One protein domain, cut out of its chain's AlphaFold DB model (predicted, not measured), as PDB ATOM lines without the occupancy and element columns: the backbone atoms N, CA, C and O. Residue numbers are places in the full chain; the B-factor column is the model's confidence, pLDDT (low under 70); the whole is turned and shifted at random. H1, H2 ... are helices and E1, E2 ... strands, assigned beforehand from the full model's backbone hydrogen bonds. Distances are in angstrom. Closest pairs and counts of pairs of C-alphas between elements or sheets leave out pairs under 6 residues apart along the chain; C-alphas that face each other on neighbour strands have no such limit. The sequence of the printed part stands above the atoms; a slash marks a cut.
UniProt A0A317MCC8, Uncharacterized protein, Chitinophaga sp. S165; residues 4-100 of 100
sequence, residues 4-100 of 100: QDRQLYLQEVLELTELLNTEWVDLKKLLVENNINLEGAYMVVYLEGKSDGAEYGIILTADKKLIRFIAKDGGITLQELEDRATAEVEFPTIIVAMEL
ATOM      1  N   GLN A   4     127.446 161.636 162.463       87.44
ATOM      2  CA  GLN A   4     128.439 160.584 162.691       87.44
ATOM      3  C   GLN A   4     127.900 159.551 163.681       87.44
ATOM      4  O   GLN A   4     127.936 158.359 163.381       87.44
ATOM      5  N   ASP A   5     127.294 160.004 164.781       91.12
ATOM      6  CA  ASP A   5     126.629 159.134 165.756       91.12
ATOM      7  C   ASP A   5     125.526 158.300 165.093       91.12
ATOM      8  O   ASP A   5     125.445 157.087 165.277       91.12
ATOM      9  N   ARG A   6     124.701 158.930 164.245       93.19
ATOM     10  CA  ARG A   6     123.624 158.225 163.534       93.19
ATOM     11  C   ARG A   6     124.162 157.127 162.615       93.19
ATOM     12  O   ARG A   6     123.554 156.064 162.521       93.19
ATOM     13  N   GLN A   7     125.266 157.381 161.911       95.19
ATOM     14  CA  GLN A   7     125.898 156.378 161.047       95.19
ATOM     15  C   GLN A   7     126.475 155.217 161.856       95.19
ATOM     16  O   GLN A   7     126.321 154.071 161.442       95.19
ATOM     17  N   LEU A   8     127.080 155.507 163.010       96.12
ATOM     18  CA  LEU A   8     127.605 154.486 163.909       96.12
ATOM     19  C   LEU A   8     126.486 153.574 164.426       96.12
ATOM     20  O   LEU A   8     126.577 152.360 164.281       96.12
ATOM     21  N   TYR A   9     125.399 154.153 164.939       96.94
ATOM     22  CA  TYR A   9     124.254 153.378 165.420       96.94
ATOM     23  C   TYR A   9     123.564 152.587 164.308       96.94
ATOM     24  O   TYR A   9     123.110 151.471 164.539       96.94
ATOM     25  N   LEU A  10     123.494 153.134 163.090       96.81
ATOM     26  CA  LEU A  10     122.977 152.386 161.945       96.81
ATOM     27  C   LEU A  10     123.840 151.155 161.662       96.81
ATOM     28  O   LEU A  10     123.308 150.066 161.465       96.81
ATOM     29  N   GLN A  11     125.161 151.332 161.629       97.75
ATOM     30  CA  GLN A  11     126.086 150.231 161.400       97.75
ATOM     31  C   GLN A  11     125.954 149.166 162.494       97.75
ATOM     32  O   GLN A  11     125.880 147.987 162.168       97.75
ATOM     33  N   GLU A  12     125.853 149.581 163.755       97.50
ATOM     34  CA  GLU A  12     125.651 148.685 164.894       97.50
ATOM     35  C   GLU A  12     124.370 147.854 164.746       97.50
ATOM     36  O   GLU A  12     124.419 146.631 164.843       97.50
ATOM     37  N   VAL A  13     123.230 148.479 164.424       98.12
ATOM     38  CA  VAL A  13     121.959 147.760 164.207       98.12
ATOM     39  C   VAL A  13     122.088 146.719 163.092       98.12
ATOM     40  O   VAL A  13     121.598 145.595 163.228       98.12
ATOM     41  N   LEU A  14     122.739 147.072 161.981       98.12
ATOM     42  CA  LEU A  14     122.931 146.156 160.856       98.12
ATOM     43  C   LEU A  14     123.862 144.996 161.222       98.12
ATOM     44  O   LEU A  14     123.551 143.854 160.896       98.12
ATOM     45  N   GLU A  15     124.960 145.270 161.925       98.12
ATOM     46  CA  GLU A  15     125.913 144.258 162.385       98.12
ATOM     47  C   GLU A  15     125.260 143.287 163.372       98.12
ATOM     48  O   GLU A  15     125.304 142.079 163.161       98.12
ATOM     49  N   LEU A  16     124.561 143.794 164.391       98.06
ATOM     50  CA  LEU A  16     123.829 142.965 165.353       98.06
ATOM     51  C   LEU A  16     122.754 142.107 164.677       98.06
ATOM     52  O   LEU A  16     122.555 140.945 165.031       98.06
ATOM     53  N   THR A  17     122.051 142.674 163.695       98.00
ATOM     54  CA  THR A  17     121.021 141.949 162.941       98.00
ATOM     55  C   THR A  17     121.639 140.861 162.063       98.00
ATOM     56  O   THR A  17     121.075 139.771 161.952       98.00
ATOM     57  N   GLU A  18     122.803 141.111 161.463       97.81
ATOM     58  CA  GLU A  18     123.537 140.105 160.695       97.81
ATOM     59  C   GLU A  18     124.061 138.984 161.599       97.81
ATOM     60  O   GLU A  18     123.852 137.809 161.294       97.81
ATOM     61  N   LEU A  19     124.654 139.327 162.747       97.81
ATOM     62  CA  LEU A  19     125.136 138.364 163.742       97.81
ATOM     63  C   LEU A  19     124.003 137.466 164.242       97.81
ATOM     64  O   LEU A  19     124.154 136.244 164.256       97.81
ATOM     65  N   LEU A  20     122.828 138.035 164.544       97.44
ATOM     66  CA  LEU A  20     121.636 137.253 164.886       97.44
ATOM     67  C   LEU A  20     121.254 136.270 163.770       97.44
ATOM     68  O   LEU A  20     120.811 135.154 164.035       97.44
ATOM     69  N   ASN A  21     121.394 136.679 162.510       95.81
ATOM     70  CA  ASN A  21     120.985 135.871 161.370       95.81
ATOM     71  C   ASN A  21     121.990 134.795 160.958       95.81
ATOM     72  O   ASN A  21     121.567 133.830 160.311       95.81
ATOM     73  N   THR A  22     123.260 134.943 161.334       96.12
ATOM     74  CA  THR A  22     124.364 134.113 160.837       96.12
ATOM     75  C   THR A  22     125.098 133.357 161.939       96.12
ATOM     76  O   THR A  22     125.239 132.139 161.836       96.12
ATOM     77  N   GLU A  23     125.540 134.042 162.990       96.19
ATOM     78  CA  GLU A  23     126.425 133.490 164.020       96.19
ATOM     79  C   GLU A  23     125.659 133.035 165.267       96.19
ATOM     80  O   GLU A  23     125.921 131.956 165.801       96.19
ATOM     81  N   TRP A  24     124.654 133.795 165.707       95.62
ATOM     82  CA  TRP A  24     123.895 133.519 166.935       95.62
ATOM     83  C   TRP A  24     122.679 132.623 166.682       95.62
ATOM     84  O   TRP A  24     121.541 132.940 167.037       95.62
ATOM     85  N   VAL A  25     122.925 131.474 166.051       94.56
ATOM     86  CA  VAL A  25     121.885 130.525 165.620       94.56
ATOM     87  C   VAL A  25     121.032 130.030 166.793       94.56
ATOM     88  O   VAL A  25     119.813 129.913 166.654       94.56
ATOM     89  N   ASP A  26     121.648 129.783 167.951       94.62
ATOM     90  CA  ASP A  26     120.942 129.309 169.144       94.62
ATOM     91  C   ASP A  26     119.991 130.376 169.705       94.62
ATOM     92  O   ASP A  26     118.821 130.085 169.964       94.62
ATOM     93  N   LEU A  27     120.437 131.634 169.800       96.12
ATOM     94  CA  LEU A  27     119.593 132.754 170.222       96.12
ATOM     95  C   LEU A  27     118.441 132.991 169.238       96.12
ATOM     96  O   LEU A  27     117.283 133.129 169.644       96.12
ATOM     97  N   LYS A  28     118.733 132.983 167.931       96.56
ATOM     98  CA  LYS A  28     117.717 133.091 166.876       96.56
ATOM     99  C   LYS A  28     116.655 132.008 167.019       96.56
ATOM    100  O   LYS A  28     115.462 132.296 166.927       96.56
ATOM    101  N   LYS A  29     117.080 130.769 167.266       96.56
ATOM    102  CA  LYS A  29     116.176 129.643 167.485       96.56
ATOM    103  C   LYS A  29     115.303 129.862 168.723       96.56
ATOM    104  O   LYS A  29     114.091 129.711 168.609       96.56
ATOM    105  N   LEU A  30     115.878 130.290 169.849       96.75
ATOM    106  CA  LEU A  30     115.120 130.584 171.072       96.75
ATOM    107  C   LEU A  30     114.047 131.658 170.851       96.75
ATOM    108  O   LEU A  30     112.913 131.486 171.293       96.75
ATOM    109  N   LEU A  31     114.377 132.741 170.144       96.62
ATOM    110  CA  LEU A  31     113.427 133.808 169.812       96.62
ATOM    111  C   LEU A  31     112.258 133.278 168.964       96.62
ATOM    112  O   LEU A  31     111.096 133.516 169.296       96.62
ATOM    113  N   VAL A  32     112.553 132.514 167.908       96.56
ATOM    114  CA  VAL A  32     111.532 131.943 167.011       96.56
ATOM    115  C   VAL A  32     110.658 130.913 167.729       96.56
ATOM    116  O   VAL A  32     109.435 130.949 167.598       96.56
ATOM    117  N   GLU A  33     111.252 130.023 168.531       96.81
ATOM    118  CA  GLU A  33     110.518 129.028 169.330       96.81
ATOM    119  C   GLU A  33     109.588 129.679 170.366       96.81
ATOM    120  O   GLU A  33     108.584 129.082 170.755       96.81
ATOM    121  N   ASN A  34     109.867 130.926 170.755       95.50
ATOM    122  CA  ASN A  34     109.035 131.726 171.652       95.50
ATOM    123  C   ASN A  34     108.147 132.744 170.908       95.50
ATOM    124  O   ASN A  34     107.704 133.733 171.491       95.50
ATOM    125  N   ASN A  35     107.813 132.461 169.644       93.88
ATOM    126  CA  ASN A  35     106.872 133.209 168.800       93.88
ATOM    127  C   ASN A  35     107.307 134.634 168.421       93.88
ATOM    128  O   ASN A  35     106.460 135.457 168.063       93.88
ATOM    129  N   ILE A  36     108.606 134.938 168.446       95.25
ATOM    130  CA  ILE A  36     109.104 136.183 167.861       95.25
ATOM    131  C   ILE A  36     109.278 135.997 166.358       95.25
ATOM    132  O   ILE A  36     110.086 135.186 165.902       95.25
ATOM    133  N   ASN A  37     108.529 136.778 165.578       94.44
ATOM    134  CA  ASN A  37     108.756 136.863 164.143       94.44
ATOM    135  C   ASN A  37     109.961 137.771 163.868       94.44
ATOM    136  O   ASN A  37     109.901 138.976 164.110       94.44
ATOM    137  N   LEU A  38     111.041 137.181 163.359       95.94
ATOM    138  CA  LEU A  38     112.269 137.896 163.010       95.94
ATOM    139  C   LEU A  38     112.290 138.392 161.555       95.94
ATOM    140  O   LEU A  38     113.221 139.089 161.160       95.94
ATOM    141  N   GLU A  39     111.286 138.051 160.745       95.81
ATOM    142  CA  GLU A  39     111.169 138.575 159.386       95.81
ATOM    143  C   GLU A  39     110.947 140.094 159.425       95.81
ATOM    144  O   GLU A  39     109.963 140.580 159.984       95.81
ATOM    145  N   GLY A  40     111.889 140.850 158.854       94.69
ATOM    146  CA  GLY A  40     111.869 142.316 158.892       94.69
ATOM    147  C   GLY A  40     112.109 142.914 160.283       94.69
ATOM    148  O   GLY A  40     111.799 144.086 160.491       94.69
ATOM    149  N   ALA A  41     112.620 142.126 161.232       97.31
ATOM    150  CA  ALA A  41     113.001 142.605 162.552       97.31
ATOM    151  C   ALA A  41     114.483 143.008 162.602       97.31
ATOM    152  O   ALA A  41     115.315 142.462 161.877       97.31
ATOM    153  N   TYR A  42     114.807 143.919 163.516       98.25
ATOM    154  CA  TYR A  42     116.164 144.388 163.775       98.25
ATOM    155  C   TYR A  42     116.578 144.090 165.215       98.25
ATOM    156  O   TYR A  42     115.808 144.323 166.148       98.25
ATOM    157  N   MET A  43     117.811 143.619 165.402       97.88
ATOM    158  CA  MET A  43     118.449 143.593 166.717       97.88
ATOM    159  C   MET A  43     119.021 144.983 166.988       97.88
ATOM    160  O   MET A  43     119.913 145.434 166.275       97.88
ATOM    161  N   VAL A  44     118.486 145.676 167.994       97.50
ATOM    162  CA  VAL A  44     118.860 147.073 168.281       97.50
ATOM    163  C   VAL A  44     119.755 147.207 169.505       97.50
ATOM    164  O   VAL A  44     120.423 148.225 169.661       97.50
ATOM    165  N   VAL A  45     119.783 146.187 170.363       96.81
ATOM    166  CA  VAL A  45     120.660 146.103 171.536       96.81
ATOM    167  C   VAL A  45     121.020 144.642 171.768       96.81
ATOM    168  O   VAL A  45     120.130 143.794 171.751       96.81
ATOM    169  N   TYR A  46     122.290 144.366 172.061       97.00
ATOM    170  CA  TYR A  46     122.756 143.081 172.580       97.00
ATOM    171  C   TYR A  46     123.867 143.302 173.613       97.00
ATOM    172  O   TYR A  46     124.770 144.110 173.398       97.00
ATOM    173  N   LEU A  47     123.790 142.613 174.750       94.06
ATOM    174  CA  LEU A  47     124.720 142.736 175.871       94.06
ATOM    175  C   LEU A  47     124.908 141.378 176.553       94.06
ATOM    176  O   LEU A  47     123.938 140.731 176.944       94.06
ATOM    177  N   GLU A  48     126.159 140.996 176.794       91.44
ATOM    178  CA  GLU A  48     126.498 139.789 177.556       91.44
ATOM    179  C   GLU A  48     126.751 140.118 179.031       91.44
ATOM    180  O   GLU A  48     127.642 140.895 179.401       91.44
ATOM    181  N   GLY A  49     125.957 139.499 179.898       90.12
ATOM    182  CA  GLY A  49     126.068 139.578 181.342       90.12
ATOM    183  C   GLY A  49     127.312 138.849 181.844       90.12
ATOM    184  O   GLY A  49     127.337 137.631 182.013       90.12
ATOM    185  N   LYS A  50     128.363 139.617 182.151       82.62
ATOM    186  CA  LYS A  50     129.660 139.080 182.611       82.62
ATOM    187  C   LYS A  50     129.584 138.259 183.903       82.62
ATOM    188  O   LYS A  50     130.471 137.451 184.158       82.62
ATOM    189  N   SER A  51     128.592 138.515 184.756       84.25
ATOM    190  CA  SER A  51     128.508 137.949 186.111       84.25
ATOM    191  C   SER A  51     127.490 136.825 186.262       84.25
ATOM    192  O   SER A  51     127.614 136.014 187.175       84.25
ATOM    193  N   ASP A  52     126.461 136.802 185.423       85.94
ATOM    194  CA  ASP A  52     125.315 135.901 185.542       85.94
ATOM    195  C   ASP A  52     125.165 134.948 184.351       85.94
ATOM    196  O   ASP A  52     124.296 134.073 184.416       85.94
ATOM    197  N   GLY A  53     125.999 135.106 183.315       87.38
ATOM    198  CA  GLY A  53     125.984 134.298 182.098       87.38
ATOM    199  C   GLY A  53     124.728 134.496 181.253       87.38
ATOM    200  O   GLY A  53     124.418 133.628 180.445       87.38
ATOM    201  N   ALA A  54     123.972 135.574 181.484       94.50
ATOM    202  CA  ALA A  54     122.769 135.877 180.725       94.50
ATOM    203  C   ALA A  54     123.087 136.792 179.541       94.50
ATOM    204  O   ALA A  54     123.890 137.714 179.652       94.50
ATOM    205  N   GLU A  55     122.400 136.577 178.432       95.56
ATOM    206  CA  GLU A  55     122.410 137.461 177.275       95.56
ATOM    207  C   GLU A  55     121.157 138.333 177.307       95.56
ATOM    208  O   GLU A  55     120.042 137.860 177.545       95.56
ATOM    209  N   TYR A  56     121.337 139.623 177.066       96.31
ATOM    210  CA  TYR A  56     120.281 140.620 177.090       96.31
ATOM    211  C   TYR A  56     120.202 141.298 175.736       96.31
ATOM    212  O   TYR A  56     121.225 141.579 175.119       96.31
ATOM    213  N   GLY A  57     119.002 141.658 175.310       96.81
ATOM    214  CA  GLY A  57     118.872 142.485 174.124       96.81
ATOM    215  C   GLY A  57     117.469 142.987 173.886       96.81
ATOM    216  O   GLY A  57     116.550 142.738 174.672       96.81
ATOM    217  N   ILE A  58     117.328 143.739 172.801       98.06
ATOM    218  CA  ILE A  58     116.065 144.321 172.361       98.06
ATOM    219  C   ILE A  58     115.926 144.064 170.863       98.06
ATOM    220  O   ILE A  58     116.829 144.365 170.081       98.06
ATOM    221  N   ILE A  59     114.771 143.528 170.478       98.00
ATOM    222  CA  ILE A  59     114.355 143.349 169.090       98.00
ATOM    223  C   ILE A  59     113.328 144.427 168.751       98.00
ATOM    224  O   ILE A  59     112.354 144.607 169.482       98.00
ATOM    225  N   LEU A  60     113.526 145.108 167.626       98.00
ATOM    226  CA  LEU A  60     112.500 145.897 166.961       98.00
ATOM    227  C   LEU A  60     111.829 145.025 165.901       98.00
ATOM    228  O   LEU A  60     112.453 144.678 164.903       98.00
ATOM    229  N   THR A  61     110.569 144.667 166.099       96.81
ATOM    230  CA  THR A  61     109.808 143.863 165.133       96.81
ATOM    231  C   THR A  61     109.328 144.701 163.944       96.81
ATOM    232  O   THR A  61     109.278 145.934 164.000       96.81
ATOM    233  N   ALA A  62     108.903 144.036 162.865       95.31
ATOM    234  CA  ALA A  62     108.352 144.702 161.683       95.31
ATOM    235  C   ALA A  62     107.089 145.541 161.985       95.31
ATOM    236  O   ALA A  62     106.877 146.580 161.362       95.31
ATOM    237  N   ASP A  63     106.277 145.143 162.975       94.44
ATOM    238  CA  ASP A  63     105.138 145.929 163.483       94.44
ATOM    239  C   ASP A  63     105.553 147.041 164.467       94.44
ATOM    240  O   ASP A  63     104.710 147.644 165.129       94.44
ATOM    241  N   LYS A  64     106.855 147.345 164.515       93.69
ATOM    242  CA  LYS A  64     107.491 148.415 165.288       93.69
ATOM    243  C   LYS A  64     107.295 148.288 166.806       93.69
ATOM    244  O   LYS A  64     107.317 149.296 167.516       93.69
ATOM    245  N   LYS A  65     107.161 147.057 167.312       95.69
ATOM    246  CA  LYS A  65     107.202 146.762 168.751       95.69
ATOM    247  C   LYS A  65     108.631 146.532 169.206       95.69
ATOM    248  O   LYS A  65     109.455 145.990 168.473       95.69
ATOM    249  N   LEU A  66     108.901 146.926 170.442       97.56
ATOM    250  CA  LEU A  66     110.176 146.690 171.100       97.56
ATOM    251  C   LEU A  66     110.013 145.534 172.071       97.56
ATOM    252  O   LEU A  66     109.230 145.615 173.013       97.56
ATOM    253  N   ILE A  67     110.756 144.461 171.841       97.88
ATOM    254  CA  ILE A  67     110.717 143.267 172.675       97.88
ATOM    255  C   ILE A  67     112.083 143.105 173.313       97.88
ATOM    256  O   ILE A  67     113.064 142.790 172.641       97.88
ATOM    257  N   ARG A  68     112.144 143.310 174.624       97.31
ATOM    258  CA  ARG A  68     113.308 142.961 175.422       97.31
ATOM    259  C   ARG A  68     113.346 141.452 175.615       97.31
ATOM    260  O   ARG A  68     112.324 140.848 175.940       97.31
ATOM    261  N   PHE A  69     114.530 140.866 175.491       97.25
ATOM    262  CA  PHE A  69     114.765 139.483 175.872       97.25
ATOM    263  C   PHE A  69     115.861 139.343 176.926       97.25
ATOM    264  O   PHE A  69     116.748 140.190 177.063       97.25
ATOM    265  N   ILE A  70     115.771 138.242 177.666       97.12
ATOM    266  CA  ILE A  70     116.810 137.736 178.560       97.12
ATOM    267  C   ILE A  70     116.958 136.249 178.250       97.12
ATOM    268  O   ILE A  70     116.043 135.482 178.552       97.12
ATOM    269  N   ALA A  71     118.067 135.851 177.635       96.31
ATOM    270  CA  ALA A  71     118.384 134.458 177.348       96.31
ATOM    271  C   ALA A  71     119.388 133.932 178.378       96.31
ATOM    272  O   ALA A  71     120.408 134.561 178.655       96.31
ATOM    273  N   LYS A  72     119.074 132.796 179.001       95.00
ATOM    274  CA  LYS A  72     119.908 132.185 180.039       95.00
ATOM    275  C   LYS A  72     119.589 130.703 180.180       95.00
ATOM    276  O   LYS A  72     118.419 130.329 180.175       95.00
ATOM    277  N   ASP A  73     120.619 129.874 180.351       92.12
ATOM    278  CA  ASP A  73     120.495 128.434 180.633       92.12
ATOM    279  C   ASP A  73     119.575 127.692 179.632       92.12
ATOM    280  O   ASP A  73     118.835 126.778 179.995       92.12
ATOM    281  N   GLY A  74     119.593 128.110 178.359       89.88
ATOM    282  CA  GLY A  74     118.758 127.545 177.290       89.88
ATOM    283  C   GLY A  74     117.286 127.976 177.314       89.88
ATOM    284  O   GLY A  74     116.493 127.470 176.524       89.88
ATOM    285  N   GLY A  75     116.906 128.893 178.204       94.19
ATOM    286  CA  GLY A  75     115.600 129.544 178.226       94.19
ATOM    287  C   GLY A  75     115.675 130.998 177.766       94.19
ATOM    288  O   GLY A  75     116.747 131.602 177.737       94.19
ATOM    289  N   ILE A  76     114.517 131.574 177.443       97.19
ATOM    290  CA  ILE A  76     114.384 132.994 177.116       97.19
ATOM    291  C   ILE A  76     113.152 133.580 177.803       97.19
ATOM    292  O   ILE A  76     112.091 132.963 177.852       97.19
ATOM    293  N   THR A  77     113.302 134.773 178.365       97.19
ATOM    294  CA  THR A  77     112.195 135.587 178.876       97.19
ATOM    295  C   THR A  77     112.005 136.769 177.949       97.19
ATOM    296  O   THR A  77     112.984 137.417 177.590       97.19
ATOM    297  N   LEU A  78     110.758 137.055 177.583       97.31
ATOM    298  CA  LEU A  78     110.397 138.126 176.661       97.31
ATOM    299  C   LEU A  78     109.496 139.139 177.362       97.31
ATOM    300  O   LEU A  78     108.591 138.761 178.105       97.31
ATOM    301  N   GLN A  79     109.738 140.419 177.107       97.06
ATOM    302  CA  GLN A  79     108.941 141.521 177.627       97.06
ATOM    303  C   GLN A  79     108.782 142.588 176.546       97.06
ATOM    304  O   GLN A  79     109.771 143.145 176.072       97.06
ATOM    305  N   GLU A  80     107.543 142.907 176.179       96.31
ATOM    306  CA  GLU A  80     107.265 144.081 175.350       96.31
ATOM    307  C   GLU A  80     107.529 145.360 176.161       96.31
ATOM    308  O   GLU A  80     107.115 145.476 177.319       96.31
ATOM    309  N   LEU A  81     108.263 146.306 175.575       95.19
ATOM    310  CA  LEU A  81     108.552 147.602 176.180       95.19
ATOM    311  C   LEU A  81     107.465 148.602 175.779       95.19
ATOM    312  O   LEU A  81     107.424 149.062 174.641       95.19
ATOM    313  N   GLU A  82     106.604 148.957 176.732       92.44
ATOM    314  CA  GLU A  82     105.519 149.925 176.507       92.44
ATOM    315  C   GLU A  82     106.028 151.378 176.469       92.44
ATOM    316  O   GLU A  82     105.544 152.194 175.683       92.44
ATOM    317  N   ASP A  83     107.035 151.709 177.285       92.25
ATOM    318  CA  ASP A  83     107.627 153.051 177.332       92.25
ATOM    319  C   ASP A  83     108.790 153.194 176.344       92.25
ATOM    320  O   ASP A  83     109.977 153.158 176.686       92.25
ATOM    321  N   ARG A  84     108.416 153.365 175.079       90.56
ATOM    322  CA  ARG A  84     109.357 153.571 173.978       90.56
ATOM    323  C   ARG A  84     110.232 154.816 174.158       90.56
ATOM    324  O   ARG A  84     111.403 154.769 173.800       90.56
ATOM    325  N   ALA A  85     109.691 155.911 174.690       92.19
ATOM    326  CA  ALA A  85     110.433 157.168 174.805       92.19
ATOM    327  C   ALA A  85     111.610 157.026 175.779       92.19
ATOM    328  O   ALA A  85     112.715 157.477 175.484       92.19
ATOM    329  N   THR A  86     111.394 156.346 176.908       93.62
ATOM    330  CA  THR A  86     112.476 156.024 177.845       93.62
ATOM    331  C   THR A  86     113.513 155.101 177.198       93.62
ATOM    332  O   THR A  86     114.711 155.361 177.309       93.62
ATOM    333  N   ALA A  87     113.071 154.078 176.456       93.38
ATOM    334  CA  ALA A  87     113.978 153.164 175.764       93.38
ATOM    335  C   ALA A  87     114.842 153.873 174.703       93.38
ATOM    336  O   ALA A  87     116.029 153.590 174.603       93.38
ATOM    337  N   GLU A  88     114.288 154.822 173.944       94.00
ATOM    338  CA  GLU A  88     115.024 155.605 172.937       94.00
ATOM    339  C   GLU A  88     116.102 156.515 173.542       94.00
ATOM    340  O   GLU A  88     117.123 156.773 172.901       94.00
ATOM    341  N   VAL A  89     115.892 157.005 174.769       93.19
ATOM    342  CA  VAL A  89     116.900 157.789 175.499       93.19
ATOM    343  C   VAL A  89     118.040 156.895 175.981       93.19
ATOM    344  O   VAL A  89     119.199 157.301 175.912       93.19
ATOM    345  N   GLU A  90     117.723 155.694 176.469       94.19
ATOM    346  CA  GLU A  90     118.720 154.732 176.954       94.19
ATOM    347  C   GLU A  90     119.501 154.081 175.800       94.19
ATOM    348  O   GLU A  90     120.714 153.896 175.895       94.19
ATOM    349  N   PHE A  91     118.819 153.801 174.687       95.19
ATOM    350  CA  PHE A  91     119.353 153.101 173.522       95.19
ATOM    351  C   PHE A  91     119.024 153.862 172.227       95.19
ATOM    352  O   PHE A  91     118.037 153.563 171.546       95.19
ATOM    353  N   PRO A  92     119.866 154.834 171.829       95.06
ATOM    354  CA  PRO A  92     119.637 155.636 170.625       95.06
ATOM    355  C   PRO A  92     119.582 154.836 169.311       95.06
ATOM    356  O   PRO A  92     119.030 155.321 168.322       95.06
ATOM    357  N   THR A  93     120.099 153.604 169.292       96.38
ATOM    358  CA  THR A  93     119.969 152.648 168.177       96.38
ATOM    359  C   THR A  93     118.511 152.366 167.811       96.38
ATOM    360  O   THR A  93     118.207 152.160 166.638       96.38
ATOM    361  N   ILE A  94     117.587 152.442 168.777       96.62
ATOM    362  CA  ILE A  94     116.143 152.299 168.546       96.62
ATOM    363  C   ILE A  94     115.630 153.381 167.592       96.62
ATOM    364  O   ILE A  94     114.869 153.077 166.673       96.62
ATOM    365  N   ILE A  95     116.064 154.632 167.783       95.81
ATOM    366  CA  ILE A  95     115.658 155.764 166.937       95.81
ATOM    367  C   ILE A  95     116.083 155.494 165.494       95.81
ATOM    368  O   ILE A  95     115.296 155.666 164.567       95.81
ATOM    369  N   VAL A  96     117.316 155.022 165.306       95.81
ATOM    370  CA  VAL A  96     117.872 154.760 163.976       95.81
ATOM    371  C   VAL A  96     117.192 153.570 163.301       95.81
ATOM    372  O   VAL A  96     116.824 153.662 162.133       95.81
ATOM    373  N   ALA A  97     116.958 152.478 164.029       96.00
ATOM    374  CA  ALA A  97     116.286 151.292 163.499       96.00
ATOM    375  C   ALA A  97     114.819 151.552 163.110       96.00
ATOM    376  O   ALA A  97     114.265 150.888 162.238       96.00
ATOM    377  N   MET A  98     114.172 152.534 163.738       94.00
ATOM    378  CA  MET A  98     112.807 152.938 163.399       94.00
ATOM    379  C   MET A  98     112.690 153.616 162.032       94.00
ATOM    380  O   MET A  98     111.607 153.594 161.447       94.00
ATOM    381  N   GLU A  99     113.788 154.176 161.525       92.12
ATOM    382  CA  GLU A  99     113.871 154.841 160.221       92.12
ATOM    383  C   GLU A  99     114.220 153.878 159.067       92.12
ATOM    384  O   GLU A  99     114.259 154.314 157.914       92.12
ATOM    385  N   LEU A 100     114.469 152.597 159.376       88.62
ATOM    386  CA  LEU A 100     114.641 151.495 158.421       88.62
ATOM    387  C   LEU A 100     113.291 150.855 158.056       88.62
ATOM    388  O   LEU A 100     113.116 150.562 156.854       88.62
TER     389      LEU A 100
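Overview. This is residues 4 to 100 of the 100 residues of an uncharacterized protein of Chitinophaga sp. S165 (UniProt A0A317MCC8). A twisted four-stranded antiparallel sheet forms the core, with the long helix H1 running beside its edge strand E1. H2 turns off from the end of H1 to cover one face of the sheet over E3 and E4, while short H4 covers the opposite face over E1 and E2, and H3 lies beyond one end of the strands. The printed part has 97 residues, with four named helices and four named strands in the order H1 H2 E1 E2 E3 E4 H3 H4; the sheet's order is E1 E2 E3 E4, and the class is mixed, helices and strands. The whole is compact, with a radius of gyration of the C-alphas of 12.7 A and spans of 37 by 25 by 24 A.

Arrangement. E1, residues 42 to 48, E2, residues 55 to 60, E3, residues 66 to 72, and E4, residues 75 to 80, form a meander, each strand the antiparallel neighbour of the one before. Each successive pair is a hairpin. N 42 and O 60 of E1 and E2 are 2.8 A apart, N 59 and O 67 of E2 and E3 2.9 A, and N 70 and O 77 of E3 and E4 2.9 A, each within hydrogen-bond range. H1, residues 4 to 22, stands at the sheet's level, 1.7 A over a local plane fitted to just 6 C-alphas; its closest C-alphas with E1 are those of Thr 17 and Met 43, 4.9 A apart. H2, residues 25 to 33, is on the sheet at a height of 9.5 A, over E3 and only just over E4, with 3 C-alphas; at 61 degrees to E3 on the local plane, it only just runs across the strands. H1 and H2 only just touch, only at the corner, with 3 pairs of C-alphas within 8 A; the closest are those of Leu 20 and Lys 28, 6.1 A apart. H4, residues 93 to 98, is on the opposite face from H2 at a height of 8.5 A, only just over E1 and E2, with 3 C-alphas on each; it runs along the strands, at 5 degrees to E1 on the local plane. H1 touches H4 with residues 6 to 13 alone, about perpendicular at 80 degrees; the closest C-alphas are those of Tyr 9 and Thr 93, 5.1 A apart. H3, residues 84 to 90, is not on the sheet; it only just touches H4, only at the corner, with 3 pairs of C-alphas within 8 A, the closest being those of Glu 88 and Ile 94, 5.6 A apart. In H1, H2, H3 and H4 every O i to N i+4 pair is within hydrogen-bond range.

Along the chain. H1 begins at C-alpha 4 at (128.439, 160.584, 162.691) and is 26.8 A long; H2 is 12.1 A. E1 begins at C-alpha 42 at (116.164, 144.388, 163.775) and is 17.8 A long; E2 is 16.6 A, E3 19.6 A and E4 17.0 A. H3 is 9.9 A long, and H4, 8.6 A, ends at C-alpha 98 at (112.807, 152.938, 163.399).

Size, cuts and confidence. The two C-alphas farthest apart are those of Gln 4 and Asp 73, 37.7 A. The printed part has no cut and no long link. The mean pLDDT of the printed part is 95.1, and no printed residue is under 70.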